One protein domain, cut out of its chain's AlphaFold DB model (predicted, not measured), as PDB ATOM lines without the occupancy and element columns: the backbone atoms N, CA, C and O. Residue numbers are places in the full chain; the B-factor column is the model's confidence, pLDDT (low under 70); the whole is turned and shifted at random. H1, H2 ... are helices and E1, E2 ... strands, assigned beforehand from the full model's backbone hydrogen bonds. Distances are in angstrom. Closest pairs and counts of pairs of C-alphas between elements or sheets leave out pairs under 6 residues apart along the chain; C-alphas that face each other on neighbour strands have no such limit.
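What this domain is: This is residues 688 to 828 of the 1187 residues of an uncharacterized protein of Ichthyophthirius multifiliis (strain G5) (UniProt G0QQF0). A strongly twisted wall of five strands, E3, E4, E5, E6 and E9, has one long helix, H2, running across one face, and two strand hairpins reach out toward opposite ends of the length: E1 with E2 at one end, E7 with E8 at the other. Residues 694 to 699, at the turn of the first hairpin, stick out, and so do residues 754 to 761 before H2. The printed part has 141 residues with two named helices and nine named strands, in the order E1 E2 H1 E3 E4 E5 H2 E6 E7 E8 E9, of class mixed, helices and strands. The large sheet is branched and its neighbour pairs are antiparallel. The whole is elongated, spanning 59 by 38 by 32 A, and only just loose, close to compact, with a radius of gyration of the C-alphas of 17.4 A.

Where its parts are: In the large sheet, E4 spans residues 730 to 739, 23.3 A, and bends by 74 degrees at residue 733. E3 is residues 722 to 724, E5 742 to 745, E6 794 to 800 and E9 818 to 824, which ends at C-alpha 824 (-34.351, 151.507, 88.184). H2, residues 762 to 782, runs 29.9 A from C-alpha 762 at (-46.065, 134.554, 87.318). E1, residues 688 to 695, is 21.5 A long and begins at (-30.815, 165.685, 78.778); E2, residues 698 to 705, is 22.7 A. H1 is residues 709 to 714, E7 803 to 805 and E8 811 to 813.

How they stand to each other: E3 and E5 lie on one side of E4, E6 on the other side. E3, E4 and E5 form a meander, each strand the antiparallel neighbour of the one before: N 722 and O 732 are 2.9 A apart, N 737 and O 744 2.8 A. Between E4 and E6, N 733 and O 798 are 2.8 A apart; between E6 and E9, N 797 and O 821 2.9 A. H2 is on the sheet at a height of 9.1 A, across the strands, at 78 degrees to E5 on the local plane; the closest C-alphas of H2 and E4 are Tyr 769 and Ser 739, 7.4 A. In H1 and H2 every O i to N i+4 pair is within hydrogen-bond range. H1 is not on the sheet and is apart from H2. In the hairpin E1 and E2, N 691 and O 702 are 2.9 A apart; E2 and H2 are near each other, with 5 pairs of C-alphas within 10 A. E6 runs on into E7 at 39 degrees, and in the hairpin E7 and E8, N 804 and O 812 are 2.8 A apart.

The domain as a whole: The C-alphas farthest apart, Glu 696 and Ser 808, are 59.4 A apart. The printed part has no cut; the links E5 to H2 and H2 to E6 are long. Mean pLDDT of the printed part is 73.0, with residues 710 to 720, 747 to 763, 788 to 791 and 800 to 818 under 70.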
ATOM      1  N   VAL A 688     -30.291 165.448  80.134       89.56
ATOM      2  CA  VAL A 688     -30.815 165.685  78.778       89.56
ATOM      3  C   VAL A 688     -31.664 166.949  78.755       89.56
ATOM      4  O   VAL A 688     -31.549 167.757  77.839       89.56
ATOM      5  N   GLN A 689     -32.512 167.121  79.770       89.25
ATOM      6  CA  GLN A 689     -33.433 168.248  79.872       89.25
ATOM      7  C   GLN A 689     -33.714 168.582  81.341       89.25
ATOM      8  O   GLN A 689     -33.793 167.686  82.184       89.25
ATOM      9  N   SER A 690     -33.904 169.869  81.636       91.94
ATOM     10  CA  SER A 690     -34.458 170.365  82.898       91.94
ATOM     11  C   SER A 690     -35.761 171.125  82.620       91.94
ATOM     12  O   SER A 690     -35.794 172.038  81.797       91.94
ATOM     13  N   THR A 691     -36.853 170.741  83.288       91.06
ATOM     14  CA  THR A 691     -38.194 171.293  83.026       91.06
ATOM     15  C   THR A 691     -38.873 171.704  84.322       91.06
ATOM     16  O   THR A 691     -39.052 170.890  85.229       91.06
ATOM     17  N   LEU A 692     -39.296 172.964  84.407       91.19
ATOM     18  CA  LEU A 692     -40.048 173.477  85.547       91.19
ATOM     19  C   LEU A 692     -41.528 173.082  85.419       91.19
ATOM     20  O   LEU A 692     -42.160 173.370  84.404       91.19
ATOM     21  N   LYS A 693     -42.092 172.417  86.434       89.81
ATOM     22  CA  LYS A 693     -43.506 172.002  86.458       89.81
ATOM     23  C   LYS A 693     -44.210 172.495  87.721       89.81
ATOM     24  O   LYS A 693     -43.610 172.538  88.797       89.81
ATOM     25  N   LYS A 694     -45.496 172.836  87.596       86.75
ATOM     26  CA  LYS A 694     -46.371 173.167  88.731       86.75
ATOM     27  C   LYS A 694     -46.802 171.878  89.441       86.75
ATOM     28  O   LYS A 694     -47.138 170.891  88.799       86.75
ATOM     29  N   THR A 695     -46.775 171.901  90.765       83.25
ATOM     30  CA  THR A 695     -47.215 170.837  91.676       83.25
ATOM     31  C   THR A 695     -48.236 171.420  92.658       83.25
ATOM     32  O   THR A 695     -48.352 172.642  92.761       83.25
ATOM     33  N   GLU A 696     -48.937 170.579  93.424       76.38
ATOM     34  CA  GLU A 696     -49.883 171.032  94.466       76.38
ATOM     35  C   GLU A 696     -49.253 172.012  95.467       76.38
ATOM     36  O   GLU A 696     -49.926 172.891  95.992       76.38
ATOM     37  N   LYS A 697     -47.946 171.875  95.724       71.62
ATOM     38  CA  LYS A 697     -47.207 172.648  96.730       71.62
ATOM     39  C   LYS A 697     -46.256 173.686  96.119       71.62
ATOM     40  O   LYS A 697     -45.293 174.049  96.789       71.62
ATOM     41  N   GLY A 698     -46.470 174.129  94.877       81.81
ATOM     42  CA  GLY A 698     -45.632 175.134  94.197       81.81
ATOM     43  C   GLY A 698     -44.917 174.594  92.956       81.81
ATOM     44  O   GLY A 698     -45.352 173.609  92.364       81.81
ATOM     45  N   GLN A 699     -43.824 175.225  92.527       88.06
ATOM     46  CA  GLN A 699     -43.066 174.795  91.342       88.06
ATOM     47  C   GLN A 699     -41.868 173.904  91.704       88.06
ATOM     48  O   GLN A 699     -41.192 174.131  92.704       88.06
ATOM     49  N   ARG A 700     -41.571 172.912  90.854       92.25
ATOM     50  CA  ARG A 700     -40.411 172.013  90.989       92.25
ATOM     51  C   ARG A 700     -39.664 171.872  89.670       92.25
ATOM     52  O   ARG A 700     -40.294 171.741  88.619       92.25
ATOM     53  N   LEU A 701     -38.333 171.852  89.737       93.50
ATOM     54  CA  LEU A 701     -37.478 171.587  88.585       93.50
ATOM     55  C   LEU A 701     -37.255 170.077  88.437       93.50
ATOM     56  O   LEU A 701     -36.644 169.440  89.296       93.50
ATOM     57  N   PHE A 702     -37.783 169.508  87.356       93.62
ATOM     58  CA  PHE A 702     -37.628 168.097  87.021       93.62
ATOM     59  C   PHE A 702     -36.437 167.880  86.089       93.62
ATOM     60  O   PHE A 702     -36.227 168.668  85.168       93.62
ATOM     61  N   LEU A 703     -35.694 166.794  86.301       93.25
ATOM     62  CA  LEU A 703     -34.534 166.416  85.497       93.25
ATOM     63  C   LEU A 703     -34.828 165.152  84.688       93.25
ATOM     64  O   LEU A 703     -35.225 164.133  85.254       93.25
ATOM     65  N   THR A 704     -34.576 165.205  83.383       90.56
ATOM     66  CA  THR A 704     -34.552 164.034  82.501       90.56
ATOM     67  C   THR A 704     -33.099 163.624  82.289       90.56
ATOM     68  O   THR A 704     -32.284 164.428  81.828       90.56
ATOM     69  N   LEU A 705     -32.762 162.385  82.639       87.31
ATOM     70  CA  LEU A 705     -31.395 161.858  82.595       87.31
ATOM     71  C   LEU A 705     -31.172 161.017  81.331       87.31
ATOM     72  O   LEU A 705     -32.103 160.414  80.805       87.31
ATOM     73  N   GLU A 706     -29.935 160.971  80.837       84.44
ATOM     74  CA  GLU A 706     -29.567 160.105  79.709       84.44
ATOM     75  C   GLU A 706     -29.613 158.630  80.137       84.44
ATOM     76  O   GLU A 706     -29.073 158.262  81.179       84.44
ATOM     77  N   SER A 707     -30.263 157.778  79.343       77.94
ATOM     78  CA  SER A 707     -30.398 156.353  79.647       77.94
ATOM     79  C   SER A 707     -29.229 155.550  79.064       77.94
ATOM     80  O   SER A 707     -29.021 155.549  77.856       77.94
ATOM     81  N   GLU A 708     -28.501 154.826  79.920       73.94
ATOM     82  CA  GLU A 708     -27.446 153.858  79.543       73.94
ATOM     83  C   GLU A 708     -27.986 152.413  79.486       73.94
ATOM     84  O   GLU A 708     -27.228 151.445  79.410       73.94
ATOM     85  N   VAL A 709     -29.312 152.232  79.556       72.38
ATOM     86  CA  VAL A 709     -29.956 150.913  79.688       72.38
ATOM     87  C   VAL A 709     -29.540 149.962  78.565       72.38
ATOM     88  O   VAL A 709     -29.225 148.798  78.826       72.38
ATOM     89  N   THR A 710     -29.501 150.454  77.326       65.31
ATOM     90  CA  THR A 710     -29.134 149.660  76.149       65.31
ATOM     91  C   THR A 710     -27.695 149.151  76.246       65.31
ATOM     92  O   THR A 710     -27.453 147.970  76.007       65.31
ATOM     93  N   ASP A 711     -26.755 149.992  76.681       63.62
ATOM     94  CA  ASP A 711     -25.345 149.621  76.830       63.62
ATOM     95  C   ASP A 711     -25.146 148.585  77.943       63.62
ATOM     96  O   ASP A 711     -24.421 147.603  77.764       63.62
ATOM     97  N   ILE A 712     -25.850 148.740  79.070       69.38
ATOM     98  CA  ILE A 712     -25.800 147.785  80.185       69.38
ATOM     99  C   ILE A 712     -26.352 146.419  79.749       69.38
ATOM    100  O   ILE A 712     -25.718 145.394  80.009       69.38
ATOM    101  N   LEU A 713     -27.489 146.392  79.043       68.62
ATOM    102  CA  LEU A 713     -28.113 145.158  78.546       68.62
ATOM    103  C   LEU A 713     -27.284 144.462  77.451       68.62
ATOM    104  O   LEU A 713     -27.268 143.230  77.396       68.62
ATOM    105  N   LEU A 714     -26.601 145.229  76.591       56.75
ATOM    106  CA  LEU A 714     -25.753 144.717  75.504       56.75
ATOM    107  C   LEU A 714     -24.349 144.308  75.966       56.75
ATOM    108  O   LEU A 714     -23.666 143.550  75.266       56.75
ATOM    109  N   SER A 715     -23.900 144.776  77.133       59.12
ATOM    110  CA  SER A 715     -22.578 144.445  77.661       59.12
ATOM    111  C   SER A 715     -22.453 142.934  77.947       59.12
ATOM    112  O   SER A 715     -22.884 142.406  78.966       59.12
ATOM    113  N   LYS A 716     -21.796 142.189  77.041       49.09
ATOM    114  CA  LYS A 716     -21.424 140.767  77.255       49.09
ATOM    115  C   LYS A 716     -20.414 140.571  78.399       49.09
ATOM    116  O   LYS A 716     -20.154 139.442  78.808       49.09
ATOM    117  N   LYS A 717     -19.835 141.664  78.901       48.78
ATOM    118  CA  LYS A 717     -19.018 141.741  80.110       48.78
ATOM    119  C   LYS A 717     -19.832 142.502  81.151       48.78
ATOM    120  O   LYS A 717     -19.709 143.719  81.216       48.78
ATOM    121  N   TYR A 718     -20.643 141.802  81.944       57.44
ATOM    122  CA  TYR A 718     -21.171 142.372  83.183       57.44
ATOM    123  C   TYR A 718     -19.965 142.861  83.993       57.44
ATOM    124  O   TYR A 718     -19.176 142.049  84.486       57.44
ATOM    125  N   GLN A 719     -19.743 144.175  84.006       54.88
ATOM    126  CA  GLN A 719     -18.623 144.782  84.711       54.88
ATOM    127  C   GLN A 719     -18.733 144.418  86.199       54.88
ATOM    128  O   GLN A 719     -19.821 144.160  86.717       54.88
ATOM    129  N   THR A 720     -17.606 144.325  86.906       57.47
ATOM    130  CA  THR A 720     -17.641 143.988  88.337       57.47
ATOM    131  C   THR A 720     -18.132 145.150  89.199       57.47
ATOM    132  O   THR A 720     -18.638 144.893  90.287       57.47
ATOM    133  N   ASP A 721     -18.035 146.385  88.693       71.44
ATOM    134  CA  ASP A 721     -18.252 147.622  89.437       71.44
ATOM    135  C   ASP A 721     -19.254 148.519  88.689       71.44
ATOM    136  O   ASP A 721     -18.930 149.030  87.622       71.44
ATOM    137  N   TYR A 722     -20.451 148.706  89.246       81.12
ATOM    138  CA  TYR A 722     -21.452 149.686  88.806       81.12
ATOM    139  C   TYR A 722     -21.637 150.753  89.889       81.12
ATOM    140  O   TYR A 722     -21.086 150.635  90.986       81.12
ATOM    141  N   TYR A 723     -22.428 151.786  89.602       83.19
ATOM    142  CA  TYR A 723     -22.785 152.816  90.573       83.19
ATOM    143  C   TYR A 723     -24.294 153.067  90.602       83.19
ATOM    144  O   TYR A 723     -24.960 153.033  89.568       83.19
ATOM    145  N   PHE A 724     -24.822 153.328  91.798       83.56
ATOM    146  CA  PHE A 724     -26.235 153.625  92.059       83.56
ATOM    147  C   PHE A 724     -26.368 154.790  93.059       83.56
ATOM    148  O   PHE A 724     -25.363 155.356  93.475       83.56
ATOM    149  N   ASN A 725     -27.596 155.145  93.454       80.81
ATOM    150  CA  ASN A 725     -27.901 156.206  94.431       80.81
ATOM    151  C   ASN A 725     -27.609 157.649  93.962       80.81
ATOM    152  O   ASN A 725     -27.161 158.496  94.728       80.81
ATOM    153  N   TYR A 726     -27.894 157.959  92.694       84.56
ATOM    154  CA  TYR A 726     -27.803 159.327  92.168       84.56
ATOM    155  C   TYR A 726     -28.581 160.349  93.038       84.56
ATOM    156  O   TYR A 726     -29.734 160.073  93.402       84.56
ATOM    157  N   PRO A 727     -28.011 161.537  93.348       84.56
ATOM    158  CA  PRO A 727     -26.695 162.057  92.934       84.56
ATOM    159  C   PRO A 727     -25.522 161.671  93.858       84.56
ATOM    160  O   PRO A 727     -24.373 161.996  93.558       84.56
ATOM    161  N   ASN A 728     -25.782 160.988  94.976       80.25
ATOM    162  CA  ASN A 728     -24.768 160.501  95.916       80.25
ATOM    163  C   ASN A 728     -24.238 159.124  95.479       80.25
ATOM    164  O   ASN A 728     -24.462 158.114  96.146       80.25
ATOM    165  N   CYS A 729     -23.605 159.082  94.302       79.44
ATOM    166  CA  CYS A 729     -23.214 157.840  93.640       79.44
ATOM    167  C   CYS A 729     -22.369 156.931  94.549       79.44
ATOM    168  O   CYS A 729     -21.281 157.304  94.981       79.44
ATOM    169  N   GLN A 730     -22.839 155.706  94.769       76.38
ATOM    170  CA  GLN A 730     -22.150 154.666  95.528       76.38
ATOM    171  C   GLN A 730     -21.830 153.482  94.625       76.38
ATOM    172  O   GLN A 730     -22.608 153.141  93.735       76.38
ATOM    173  N   LYS A 731     -20.683 152.844  94.864       78.56
ATOM    174  CA  LYS A 731     -20.270 151.649  94.128       78.56
ATOM    175  C   LYS A 731     -21.135 150.448  94.530       78.56
ATOM    176  O   LYS A 731     -21.355 150.211  95.716       78.56
ATOM    177  N   CYS A 732     -21.575 149.663  93.553       80.06
ATOM    178  CA  CYS A 732     -22.365 148.454  93.751       80.06
ATOM    179  C   CYS A 732     -22.036 147.353  92.738       80.06
ATOM    180  O   CYS A 732     -21.370 147.554  91.722       80.06
ATOM    181  N   GLU A 733     -22.542 146.163  93.025       81.31
ATOM    182  CA  GLU A 733     -22.564 145.026  92.127       81.31
ATOM    183  C   GLU A 733     -23.971 144.826  91.570       81.31
ATOM    184  O   GLU A 733     -24.929 144.659  92.325       81.31
ATOM    185  N   LEU A 734     -24.098 144.751  90.248       82.38
ATOM    186  CA  LEU A 734     -25.346 144.371  89.598       82.38
ATOM    187  C   LEU A 734     -25.514 142.843  89.660       82.38
ATOM    188  O   LEU A 734     -24.702 142.100  89.100       82.38
ATOM    189  N   ILE A 735     -26.551 142.368  90.357       81.12
ATOM    190  CA  ILE A 735     -26.789 140.930  90.578       81.12
ATOM    191  C   ILE A 735     -28.012 140.394  89.831       81.12
ATOM    192  O   ILE A 735     -28.043 139.204  89.516       81.12
ATOM    193  N   GLY A 736     -28.975 141.246  89.472       81.81
ATOM    194  CA  GLY A 736     -30.153 140.846  88.698       81.81
ATOM    195  C   GLY A 736     -30.869 142.011  88.019       81.81
ATOM    196  O   GLY A 736     -30.639 143.172  88.350       81.81
ATOM    197  N   ILE A 737     -31.731 141.685  87.058       84.38
ATOM    198  CA  ILE A 737     -32.593 142.608  86.314       84.38
ATOM    199  C   ILE A 737     -34.025 142.070  86.362       84.38
ATOM    200  O   ILE A 737     -34.249 140.888  86.107       84.38
ATOM    201  N   ILE A 738     -34.983 142.937  86.676       83.75
ATOM    202  CA  ILE A 738     -36.411 142.631  86.782       83.75
ATOM    203  C   ILE A 738     -37.160 143.423  85.709       83.75
ATOM    204  O   ILE A 738     -37.066 144.650  85.659       83.75
ATOM    205  N   SER A 739     -37.905 142.724  84.861       84.75
ATOM    206  CA  SER A 739     -38.853 143.298  83.904       84.75
ATOM    207  C   SER A 739     -40.277 142.855  84.245       84.75
ATOM    208  O   SER A 739     -40.465 142.020  85.120       84.75
ATOM    209  N   LYS A 740     -41.277 143.398  83.541       82.50
ATOM    210  CA  LYS A 740     -42.703 143.084  83.741       82.50
ATOM    211  C   LYS A 740     -43.032 141.586  83.661       82.50
ATOM    212  O   LYS A 740     -43.951 141.126  84.337       82.50
ATOM    213  N   ASP A 741     -42.290 140.858  82.826       80.69
ATOM    214  CA  ASP A 741     -42.579 139.465  82.472       80.69
ATOM    215  C   ASP A 741     -41.523 138.474  82.991       80.69
ATOM    216  O   ASP A 741     -41.687 137.261  82.833       80.69
ATOM    217  N   SER A 742     -40.403 138.954  83.552       77.12
ATOM    218  CA  SER A 742     -39.289 138.079  83.928       77.12
ATOM    219  C   SER A 742     -38.320 138.673  84.955       77.12
ATOM    220  O   SER A 742     -38.043 139.871  84.979       77.12
ATOM    221  N   LEU A 743     -37.700 137.790  85.740       78.31
ATOM    222  CA  LEU A 743     -36.520 138.074  86.555       78.31
ATOM    223  C   LEU A 743     -35.305 137.367  85.941       78.31
ATOM    224  O   LEU A 743     -35.281 136.141  85.828       78.31
ATOM    225  N   LYS A 744     -34.266 138.128  85.591       77.31
ATOM    226  CA  LYS A 744     -32.985 137.605  85.109       77.31
ATOM    227  C   LYS A 744     -31.894 137.853  86.141       77.31
ATOM    228  O   LYS A 744     -31.470 138.986  86.349       77.31
ATOM    229  N   VAL A 745     -31.381 136.786  86.742       74.06
ATOM    230  CA  VAL A 745     -30.238 136.870  87.660       74.06
ATOM    231  C   VAL A 745     -28.933 136.828  86.861       74.06
ATOM    232  O   VAL A 745     -28.724 135.937  86.038       74.06
ATOM    233  N   ILE A 746     -28.062 137.811  87.079       72.25
ATOM    234  CA  ILE A 746     -26.801 137.988  86.346       72.25
ATOM    235  C   ILE A 746     -25.663 137.189  86.989       72.25
ATOM    236  O   ILE A 746     -24.836 136.610  86.283       72.25
ATOM    237  N   LYS A 747     -25.618 137.127  88.326       64.75
ATOM    238  CA  LYS A 747     -24.609 136.366  89.082       64.75
ATOM    239  C   LYS A 747     -25.251 135.159  89.767       64.75
ATOM    240  O   LYS A 747     -26.360 135.261  90.265       64.75
ATOM    241  N   LYS A 748     -24.545 134.024  89.864       62.75
ATOM    242  CA  LYS A 748     -24.994 132.838  90.629       62.75
ATOM    243  C   LYS A 748     -24.935 133.095  92.141       62.75
ATOM    244  O   LYS A 748     -24.154 132.456  92.842       62.75
ATOM    245  N   VAL A 749     -25.701 134.061  92.639       62.06
ATOM    246  CA  VAL A 749     -25.796 134.346  94.069       62.06
ATOM    247  C   VAL A 749     -27.225 134.089  94.538       62.06
ATOM    248  O   VAL A 749     -28.149 134.551  93.867       62.06
ATOM    249  N   PRO A 750     -27.424 133.368  95.657       56.72
ATOM    250  CA  PRO A 750     -28.728 133.287  96.302       56.72
ATOM    251  C   PRO A 750     -29.227 134.699  96.628       56.72
ATOM    252  O   PRO A 750     -28.583 135.430  97.379       56.72
ATOM    253  N   LEU A 751     -30.351 135.085  96.025       58.59
ATOM    254  CA  LEU A 751     -31.045 136.339  96.313       58.59
ATOM    255  C   LEU A 751     -31.833 136.127  97.606       58.59
ATOM    256  O   LEU A 751     -32.918 135.553  97.579       58.59
ATOM    257  N   ILE A 752     -31.252 136.516  98.742       55.03
ATOM    258  CA  ILE A 752     -31.814 136.269 100.083       55.03
ATOM    259  C   ILE A 752     -33.239 136.850 100.237       55.03
ATOM    260  O   ILE A 752     -34.079 136.141 100.782       55.03
ATOM    261  N   PRO A 753     -33.595 138.026  99.673       54.41
ATOM    262  CA  PRO A 753     -34.975 138.526  99.701       54.41
ATOM    263  C   PRO A 753     -35.946 137.763  98.782       54.41
ATOM    264  O   PRO A 753     -37.155 137.841  98.965       54.41
ATOM    265  N   ILE A 754     -35.444 137.035  97.777       51.25
ATOM    266  CA  ILE A 754     -36.266 136.277  96.810       51.25
ATOM    267  C   ILE A 754     -36.495 134.831  97.289       51.25
ATOM    268  O   ILE A 754     -37.328 134.106  96.749       51.25
ATOM    269  N   LEU A 755     -35.781 134.409  98.336       43.53
ATOM    270  CA  LEU A 755     -35.695 133.018  98.782       43.53
ATOM    271  C   LEU A 755     -36.762 132.578  99.795       43.53
ATOM    272  O   LEU A 755     -36.876 131.375 100.025       43.53
ATOM    273  N   ASP A 756     -37.600 133.478 100.314       50.44
ATOM    274  CA  ASP A 756     -38.791 133.078 101.089       50.44
ATOM    275  C   ASP A 756     -39.918 132.510 100.203       50.44
ATOM    276  O   ASP A 756     -40.918 131.984 100.695       50.44
ATOM    277  N   ALA A 757     -39.772 132.559  98.875       48.19
ATOM    278  CA  ALA A 757     -40.815 132.138  97.958       48.19
ATOM    279  C   ALA A 757     -40.671 130.663  97.541       48.19
ATOM    280  O   ALA A 757     -40.225 130.344  96.441       48.19
ATOM    281  N   GLN A 758     -41.170 129.750  98.380       44.62
ATOM    282  CA  GLN A 758     -41.533 128.393  97.931       44.62
ATOM    283  C   GLN A 758     -42.712 128.392  96.927       44.62
ATOM    284  O   GLN A 758     -43.012 127.349  96.357       44.62
ATOM    285  N   ASN A 759     -43.334 129.553  96.664       50.34
ATOM    286  CA  ASN A 759     -44.533 129.709  95.833       50.34
ATOM    287  C   ASN A 759     -44.453 130.859  94.805       50.34
ATOM    288  O   ASN A 759     -45.485 131.414  94.460       50.34
ATOM    289  N   TYR A 760     -43.276 131.259  94.308       60.06
ATOM    290  CA  TYR A 760     -43.202 132.366  93.337       60.06
ATOM    291  C   TYR A 760     -43.831 131.993  91.979       60.06
ATOM    292  O   TYR A 760     -43.196 131.310  91.170       60.06
ATOM    293  N   CYS A 761     -45.066 132.427  91.708       65.69
ATOM    294  CA  CYS A 761     -45.723 132.242  90.410       65.69
ATOM    295  C   CYS A 761     -45.627 133.503  89.520       65.69
ATOM    296  O   CYS A 761     -45.168 134.562  89.949       65.69
ATOM    297  N   LYS A 762     -46.049 133.404  88.248       65.62
ATOM    298  CA  LYS A 762     -46.065 134.554  87.318       65.62
ATOM    299  C   LYS A 762     -46.976 135.693  87.796       65.62
ATOM    300  O   LYS A 762     -46.647 136.852  87.556       65.62
ATOM    301  N   ASP A 763     -48.069 135.376  88.486       65.44
ATOM    302  CA  ASP A 763     -49.004 136.382  88.999       65.44
ATOM    303  C   ASP A 763     -48.402 137.145  90.192       65.44
ATOM    304  O   ASP A 763     -48.483 138.374  90.239       65.44
ATOM    305  N   ASP A 764     -47.682 136.453  91.084       70.94
ATOM    306  CA  ASP A 764     -46.934 137.079  92.185       70.94
ATOM    307  C   ASP A 764     -45.793 137.960  91.665       70.94
ATOM    308  O   ASP A 764     -45.542 139.044  92.196       70.94
ATOM    309  N   HIS A 765     -45.117 137.528  90.590       78.88
ATOM    310  CA  HIS A 765     -44.102 138.334  89.910       78.88
ATOM    311  C   HIS A 765     -44.692 139.642  89.390       78.88
ATOM    312  O   HIS A 765     -44.117 140.707  89.615       78.88
ATOM    313  N   HIS A 766     -45.848 139.569  88.730       79.88
ATOM    314  CA  HIS A 766     -46.503 140.738  88.165       79.88
ATOM    315  C   HIS A 766     -46.953 141.727  89.247       79.88
ATOM    316  O   HIS A 766     -46.674 142.919  89.134       79.88
ATOM    317  N   GLN A 767     -47.586 141.242  90.322       79.19
ATOM    318  CA  GLN A 767     -48.003 142.080  91.452       79.19
ATOM    319  C   GLN A 767     -46.805 142.718  92.166       79.19
ATOM    320  O   GLN A 767     -46.826 143.910  92.476       79.19
ATOM    321  N   PHE A 768     -45.736 141.948  92.395       81.88
ATOM    322  CA  PHE A 768     -44.503 142.467  92.983       81.88
ATOM    323  C   PHE A 768     -43.860 143.532  92.092       81.88
ATOM    324  O   PHE A 768     -43.495 144.599  92.581       81.88
ATOM    325  N   TYR A 769     -43.763 143.268  90.784       84.00
ATOM    326  CA  TYR A 769     -43.236 144.219  89.811       84.00
ATOM    327  C   TYR A 769     -44.053 145.512  89.789       84.00
ATOM    328  O   TYR A 769     -43.466 146.588  89.822       84.00
ATOM    329  N   GLN A 770     -45.388 145.424  89.775       83.62
ATOM    330  CA  GLN A 770     -46.262 146.599  89.823       83.62
ATOM    331  C   GLN A 770     -46.035 147.417  91.097       83.62
ATOM    332  O   GLN A 770     -45.747 148.604  91.006       83.62
ATOM    333  N   LYS A 771     -46.041 146.778  92.274       84.31
ATOM    334  CA  LYS A 771     -45.776 147.463  93.549       84.31
ATOM    335  C   LYS A 771     -44.413 148.160  93.555       84.31
ATOM    336  O   LYS A 771     -44.288 149.287  94.029       84.31
ATOM    337  N   LEU A 772     -43.389 147.483  93.038       83.75
ATOM    338  CA  LEU A 772     -42.038 148.022  92.926       83.75
ATOM    339  C   LEU A 772     -41.996 149.224  91.971       83.75
ATOM    340  O   LEU A 772     -41.370 150.233  92.290       83.75
ATOM    341  N   ASN A 773     -42.683 149.126  90.834       84.81
ATOM    342  CA  ASN A 773     -42.802 150.182  89.839       84.81
ATOM    343  C   ASN A 773     -43.522 151.417  90.396       84.81
ATOM    344  O   ASN A 773     -43.056 152.535  90.183       84.81
ATOM    345  N   ASP A 774     -44.614 151.223  91.134       84.25
ATOM    346  CA  ASP A 774     -45.406 152.306  91.719       84.25
ATOM    347  C   ASP A 774     -44.611 153.054  92.792       84.25
ATOM    348  O   ASP A 774     -44.482 154.279  92.726       84.25
ATOM    349  N   GLU A 775     -43.987 152.326  93.726       83.38
ATOM    350  CA  GLU A 775     -43.141 152.918  94.771       83.38
ATOM    351  C   GLU A 775     -41.949 153.658  94.155       83.38
ATOM    352  O   GLU A 775     -41.640 154.796  94.508       83.38
ATOM    353  N   THR A 776     -41.300 153.039  93.175       80.62
ATOM    354  CA  THR A 776     -40.177 153.635  92.457       80.62
ATOM    355  C   THR A 776     -40.581 154.922  91.749       80.62
ATOM    356  O   THR A 776     -39.904 155.942  91.885       80.62
ATOM    357  N   THR A 777     -41.674 154.884  90.988       81.12
ATOM    358  CA  THR A 777     -42.178 156.037  90.238       81.12
ATOM    359  C   THR A 777     -42.548 157.161  91.199       81.12
ATOM    360  O   THR A 777     -42.176 158.312  90.970       81.12
ATOM    361  N   PHE A 778     -43.182 156.834  92.326       83.62
ATOM    362  CA  PHE A 778     -43.487 157.790  93.381       83.62
ATOM    363  C   PHE A 778     -42.219 158.438  93.964       83.62
ATOM    364  O   PHE A 778     -42.126 159.667  94.025       83.62
ATOM    365  N   GLN A 779     -41.205 157.647  94.335       81.19
ATOM    366  CA  GLN A 779     -39.940 158.171  94.868       81.19
ATOM    367  C   GLN A 779     -39.185 159.020  93.833       81.19
ATOM    368  O   GLN A 779     -38.643 160.071  94.179       81.19
ATOM    369  N   MET A 780     -39.189 158.618  92.561       82.00
ATOM    370  CA  MET A 780     -38.596 159.364  91.443       82.00
ATOM    371  C   MET A 780     -39.273 160.715  91.231       82.00
ATOM    372  O   MET A 780     -38.605 161.746  91.168       82.00
ATOM    373  N   GLN A 781     -40.607 160.732  91.203       81.25
ATOM    374  CA  GLN A 781     -41.390 161.959  91.075       81.25
ATOM    375  C   GLN A 781     -41.207 162.870  92.297       81.25
ATOM    376  O   GLN A 781     -41.081 164.091  92.152       81.25
ATOM    377  N   LYS A 782     -41.107 162.293  93.503       84.06
ATOM    378  CA  LYS A 782     -40.780 163.021  94.738       84.06
ATOM    379  C   LYS A 782     -39.377 163.637  94.685       84.06
ATOM    380  O   LYS A 782     -39.217 164.779  95.111       84.06
ATOM    381  N   LYS A 783     -38.402 162.926  94.108       87.88
ATOM    382  CA  LYS A 783     -37.026 163.383  93.846       87.88
ATOM    383  C   LYS A 783     -36.877 164.269  92.600       87.88
ATOM    384  O   LYS A 783     -35.776 164.731  92.326       87.88
ATOM    385  N   GLY A 784     -37.952 164.536  91.857       89.88
ATOM    386  CA  GLY A 784     -37.915 165.395  90.670       89.88
ATOM    387  C   GLY A 784     -37.154 164.797  89.482       89.88
ATOM    388  O   GLY A 784     -36.568 165.547  88.709       89.88
ATOM    389  N   ILE A 785     -37.141 163.474  89.322       90.50
ATOM    390  CA  ILE A 785     -36.511 162.793  88.181       90.50
ATOM    391  C   ILE A 785     -37.602 162.254  87.249       90.50
ATOM    392  O   ILE A 785     -38.555 161.623  87.706       90.50
ATOM    393  N   ILE A 786     -37.467 162.517  85.949       87.19
ATOM    394  CA  ILE A 786     -38.322 161.963  84.893       87.19
ATOM    395  C   ILE A 786     -37.594 160.776  84.265       87.19
ATOM    396  O   ILE A 786     -36.475 160.920  83.775       87.19
ATOM    397  N   LEU A 787     -38.251 159.619  84.278       81.00
ATOM    398  CA  LEU A 787     -37.787 158.407  83.609       81.00
ATOM    399  C   LEU A 787     -38.300 158.344  82.175       81.00
ATOM    400  O   LEU A 787     -39.355 158.895  81.862       81.00
ATOM    401  N   SER A 788     -37.545 157.666  81.313       69.56
ATOM    402  CA  SER A 788     -37.838 157.597  79.879       69.56
ATOM    403  C   SER A 788     -38.906 156.560  79.502       69.56
ATOM    404  O   SER A 788     -39.479 156.649  78.418       69.56
ATOM    405  N   GLN A 789     -39.197 155.594  80.382       65.19
ATOM    406  CA  GLN A 789     -40.138 154.492  80.138       65.19
ATOM    407  C   GLN A 789     -41.397 154.592  81.017       65.19
ATOM    408  O   GLN A 789     -41.295 154.860  82.211       65.19
ATOM    409  N   GLU A 790     -42.575 154.280  80.454       60.84
ATOM    410  CA  GLU A 790     -43.834 154.131  81.219       60.84
ATOM    411  C   GLU A 790     -43.757 152.998  82.265       60.84
ATOM    412  O   GLU A 790     -44.455 153.026  83.279       60.84
ATOM    413  N   HIS A 791     -42.870 152.018  82.046       65.88
ATOM    414  CA  HIS A 791     -42.586 150.905  82.955       65.88
ATOM    415  C   HIS A 791     -41.070 150.639  83.022       65.88
ATOM    416  O   HIS A 791     -40.578 149.794  82.269       65.88
ATOM    417  N   PRO A 792     -40.311 151.346  83.877       70.56
ATOM    418  CA  PRO A 792     -38.869 151.163  83.998       70.56
ATOM    419  C   PRO A 792     -38.471 149.716  84.314       70.56
ATOM    420  O   PRO A 792     -39.011 149.075  85.215       70.56
ATOM    421  N   ILE A 793     -37.449 149.221  83.617       84.38
ATOM    422  CA  ILE A 793     -36.741 147.995  84.004       84.38
ATOM    423  C   ILE A 793     -36.013 148.251  85.329       84.38
ATOM    424  O   ILE A 793     -35.327 149.264  85.486       84.38
ATOM    425  N   HIS A 794     -36.108 147.314  86.270       86.44
ATOM    426  CA  HIS A 794     -35.457 147.427  87.571       86.44
ATOM    427  C   HIS A 794     -34.194 146.575  87.637       86.44
ATOM    428  O   HIS A 794     -34.055 145.549  86.974       86.44
ATOM    429  N   SER A 795     -33.259 147.007  88.464       86.31
ATOM    430  CA  SER A 795     -32.011 146.327  88.770       86.31
ATOM    431  C   SER A 795     -31.979 145.945  90.242       86.31
ATOM    432  O   SER A 795     -32.489 146.674  91.093       86.31
ATOM    433  N   ILE A 796     -31.383 144.795  90.529       85.38
ATOM    434  CA  ILE A 796     -31.039 144.375  91.881       85.38
ATOM    435  C   ILE A 796     -29.556 144.661  92.041       85.38
ATOM    436  O   ILE A 796     -28.724 144.066  91.344       85.38
ATOM    437  N   VAL A 797     -29.241 145.585  92.939       83.50
ATOM    438  CA  VAL A 797     -27.869 145.967  93.252       83.50
ATOM    439  C   VAL A 797     -27.495 145.496  94.639       83.50
ATOM    440  O   VAL A 797     -28.313 145.502  95.555       83.50
ATOM    441  N   ARG A 798     -26.235 145.105  94.791       80.38
ATOM    442  CA  ARG A 798     -25.630 144.764  96.070       80.38
ATOM    443  C   ARG A 798     -24.518 145.742  96.390       80.38
ATOM    444  O   ARG A 798     -23.654 145.976  95.551       80.38
ATOM    445  N   PHE A 799     -24.497 146.263  97.604       74.44
ATOM    446  CA  PHE A 799     -23.422 147.125  98.087       74.44
ATOM    447  C   PHE A 799     -22.962 146.682  99.478       74.44
ATOM    448  O   PHE A 799     -23.679 145.974 100.187       74.44
ATOM    449  N   TYR A 800     -21.728 147.034  99.837       68.69
ATOM    450  CA  TYR A 800     -21.034 146.497 101.010       68.69
ATOM    451  C   TYR A 800     -20.886 147.558 102.102       68.69
ATOM    452  O   TYR A 800     -20.510 148.692 101.816       68.69
ATOM    453  N   GLU A 801     -21.150 147.178 103.354       51.38
ATOM    454  CA  GLU A 801     -21.159 148.113 104.493       51.38
ATOM    455  C   GLU A 801     -19.790 148.297 105.170       51.38
ATOM    456  O   GLU A 801     -19.578 149.275 105.883       51.38
ATOM    457  N   SER A 802     -18.872 147.332 105.050       52.19
ATOM    458  CA  SER A 802     -17.618 147.326 105.824       52.19
ATOM    459  C   SER A 802     -16.509 146.491 105.173       52.19
ATOM    460  O   SER A 802     -16.754 145.717 104.248       52.19
ATOM    461  N   ASN A 803     -15.278 146.638 105.670       52.09
ATOM    462  CA  ASN A 803     -14.129 145.803 105.310       52.09
ATOM    463  C   ASN A 803     -13.876 144.710 106.371       52.09
ATOM    464  O   ASN A 803     -14.233 144.888 107.531       52.09
ATOM    465  N   GLN A 804     -13.230 143.604 105.984       48.09
ATOM    466  CA  GLN A 804     -12.812 142.481 106.835       48.09
ATOM    467  C   GLN A 804     -11.279 142.294 106.798       48.09
ATOM    468  O   GLN A 804     -10.649 142.518 105.760       48.09
ATOM    469  N   ARG A 805     -10.672 141.852 107.910       46.31
ATOM    470  CA  ARG A 805      -9.241 141.516 108.027       46.31
ATOM    471  C   ARG A 805      -9.056 140.003 107.933       46.31
ATOM    472  O   ARG A 805      -9.682 139.255 108.672       46.31
ATOM    473  N   TYR A 806      -8.176 139.549 107.047       50.12
ATOM    474  CA  TYR A 806      -7.784 138.139 106.953       50.12
ATOM    475  C   TYR A 806      -6.574 137.833 107.847       50.12
ATOM    476  O   TYR A 806      -5.762 138.718 108.109       50.12
ATOM    477  N   GLN A 807      -6.379 136.556 108.204       44.06
ATOM    478  CA  GLN A 807      -5.227 136.061 108.991       44.06
ATOM    479  C   GLN A 807      -3.851 136.425 108.404       44.06
ATOM    480  O   GLN A 807      -2.857 136.470 109.119       44.06
ATOM    481  N   SER A 808      -3.788 136.723 107.102       45.34
ATOM    482  CA  SER A 808      -2.580 137.220 106.426       45.34
ATOM    483  C   SER A 808      -2.267 138.702 106.700       45.34
ATOM    484  O   SER A 808      -1.330 139.244 106.118       45.34
ATOM    485  N   GLY A 809      -3.081 139.392 107.506       47.59
ATOM    486  CA  GLY A 809      -2.998 140.835 107.744       47.59
ATOM    487  C   GLY A 809      -3.600 141.706 106.631       47.59
ATOM    488  O   GLY A 809      -3.605 142.926 106.757       47.59
ATOM    489  N   LYS A 810      -4.127 141.118 105.545       51.16
ATOM    490  CA  LYS A 810      -4.772 141.864 104.449       51.16
ATOM    491  C   LYS A 810      -6.199 142.280 104.808       51.16
ATOM    492  O   LYS A 810      -7.016 141.431 105.163       51.16
ATOM    493  N   VAL A 811      -6.515 143.561 104.612       51.44
ATOM    494  CA  VAL A 811      -7.878 144.105 104.716       51.44
ATOM    495  C   VAL A 811      -8.547 144.105 103.337       51.44
ATOM    496  O   VAL A 811      -8.021 144.678 102.380       51.44
ATOM    497  N   VAL A 812      -9.704 143.456 103.218       53.75
ATOM    498  CA  VAL A 812     -10.479 143.320 101.970       53.75
ATOM    499  C   VAL A 812     -11.926 143.745 102.234       53.75
ATOM    500  O   VAL A 812     -12.388 143.673 103.365       53.75
ATOM    501  N   GLU A 813     -12.656 144.197 101.213       52.88
ATOM    502  CA  GLU A 813     -14.097 144.485 101.329       52.88
ATOM    503  C   GLU A 813     -14.854 143.238 101.828       52.88
ATOM    504  O   GLU A 813     -14.657 142.137 101.299       52.88
ATOM    505  N   ASN A 814     -15.683 143.398 102.867       51.53
ATOM    506  CA  ASN A 814     -16.400 142.290 103.491       51.53
ATOM    507  C   ASN A 814     -17.542 141.837 102.578       51.53
ATOM    508  O   ASN A 814     -18.652 142.369 102.618       51.53
ATOM    509  N   LYS A 815     -17.279 140.809 101.768       54.91
ATOM    510  CA  LYS A 815     -18.268 140.253 100.835       54.91
ATOM    511  C   LYS A 815     -19.440 139.537 101.519       54.91
ATOM    512  O   LYS A 815     -20.385 139.158 100.831       54.91
ATOM    513  N   LEU A 816     -19.391 139.340 102.839       47.38
ATOM    514  CA  LEU A 816     -20.391 138.601 103.619       47.38
ATOM    515  C   LEU A 816     -21.432 139.510 104.301       47.38
ATOM    516  O   LEU A 816     -22.497 139.017 104.676       47.38
ATOM    517  N   LYS A 817     -21.161 140.818 104.454       50.62
ATOM    518  CA  LYS A 817     -22.112 141.804 105.002       50.62
ATOM    519  C   LYS A 817     -22.461 142.847 103.940       50.62
ATOM    520  O   LYS A 817     -21.747 143.829 103.738       50.62
ATOM    521  N   PHE A 818     -23.552 142.578 103.235       63.12
ATOM    522  CA  PHE A 818     -24.033 143.371 102.116       63.12
ATOM    523  C   PHE A 818     -25.516 143.686 102.275       63.12
ATOM    524  O   PHE A 818     -26.255 142.917 102.887       63.12
ATOM    525  N   GLN A 819     -25.942 144.788 101.668       70.00
ATOM    526  CA  GLN A 819     -27.351 145.108 101.481       70.00
ATOM    527  C   GLN A 819     -27.712 144.947 100.006       70.00
ATOM    528  O   GLN A 819     -26.900 145.231  99.118       70.00
ATOM    529  N   GLU A 820     -28.923 144.455  99.749       78.06
ATOM    530  CA  GLU A 820     -29.508 144.400  98.412       78.06
ATOM    531  C   GLU A 820     -30.589 145.469  98.295       78.06
ATOM    532  O   GLU A 820     -31.410 145.632  99.197       78.06
ATOM    533  N   GLN A 821     -30.593 146.193  97.181       80.81
ATOM    534  CA  GLN A 821     -31.581 147.225  96.904       80.81
ATOM    535  C   GLN A 821     -32.087 147.111  95.470       80.81
ATOM    536  O   GLN A 821     -31.358 146.730  94.551       80.81
ATOM    537  N   TYR A 822     -33.352 147.469  95.285       85.12
ATOM    538  CA  TYR A 822     -33.978 147.574  93.976       85.12
ATOM    539  C   TYR A 822     -33.894 149.017  93.486       85.12
ATOM    540  O   TYR A 822     -34.281 149.946  94.194       85.12
ATOM    541  N   VAL A 823     -33.365 149.206  92.281       85.75
ATOM    542  CA  VAL A 823     -33.139 150.530  91.691       85.75
ATOM    543  C   VAL A 823     -33.479 150.469  90.210       85.75
ATOM    544  O   VAL A 823     -33.107 149.499  89.553       85.75
ATOM    545  N   PRO A 824     -34.134 151.477  89.626       88.25
ATOM    546  CA  PRO A 824     -34.351 151.507  88.184       88.25
ATOM    547  C   PRO A 824     -33.053 151.486  87.419       88.25
ATOM    548  O   PRO A 824     -32.111 152.211  87.740       88.25
ATOM    549  N   LEU A 825     -33.026 150.658  86.383       85.69
ATOM    550  CA  LEU A 825     -31.840 150.435  85.577       85.69
ATOM    551  C   LEU A 825     -31.357 151.740  84.921       85.69
ATOM    552  O   LEU A 825     -30.156 151.933  84.778       85.69
ATOM    553  N   GLU A 826     -32.269 152.672  84.616       84.62
ATOM    554  CA  GLU A 826     -31.944 154.014  84.106       84.62
ATOM    555  C   GLU A 826     -31.063 154.840  85.060       84.62
ATOM    556  O   GLU A 826     -30.304 155.688  84.594       84.62
ATOM    557  N   LEU A 827     -31.114 154.595  86.375       85.44
ATOM    558  CA  LEU A 827     -30.275 155.283  87.367       85.44
ATOM    559  C   LEU A 827     -28.958 154.567  87.664       85.44
ATOM    560  O   LEU A 827     -28.124 155.123  88.379       85.44
ATOM    561  N   ILE A 828     -28.756 153.365  87.125       85.56
ATOM    562  CA  ILE A 828     -27.469 152.681  87.207       85.56
ATOM    563  C   ILE A 828     -26.496 153.327  86.224       85.56
ATOM    564  O   ILE A 828     -26.879 153.822  85.159       85.56
TER     565      ILE A 828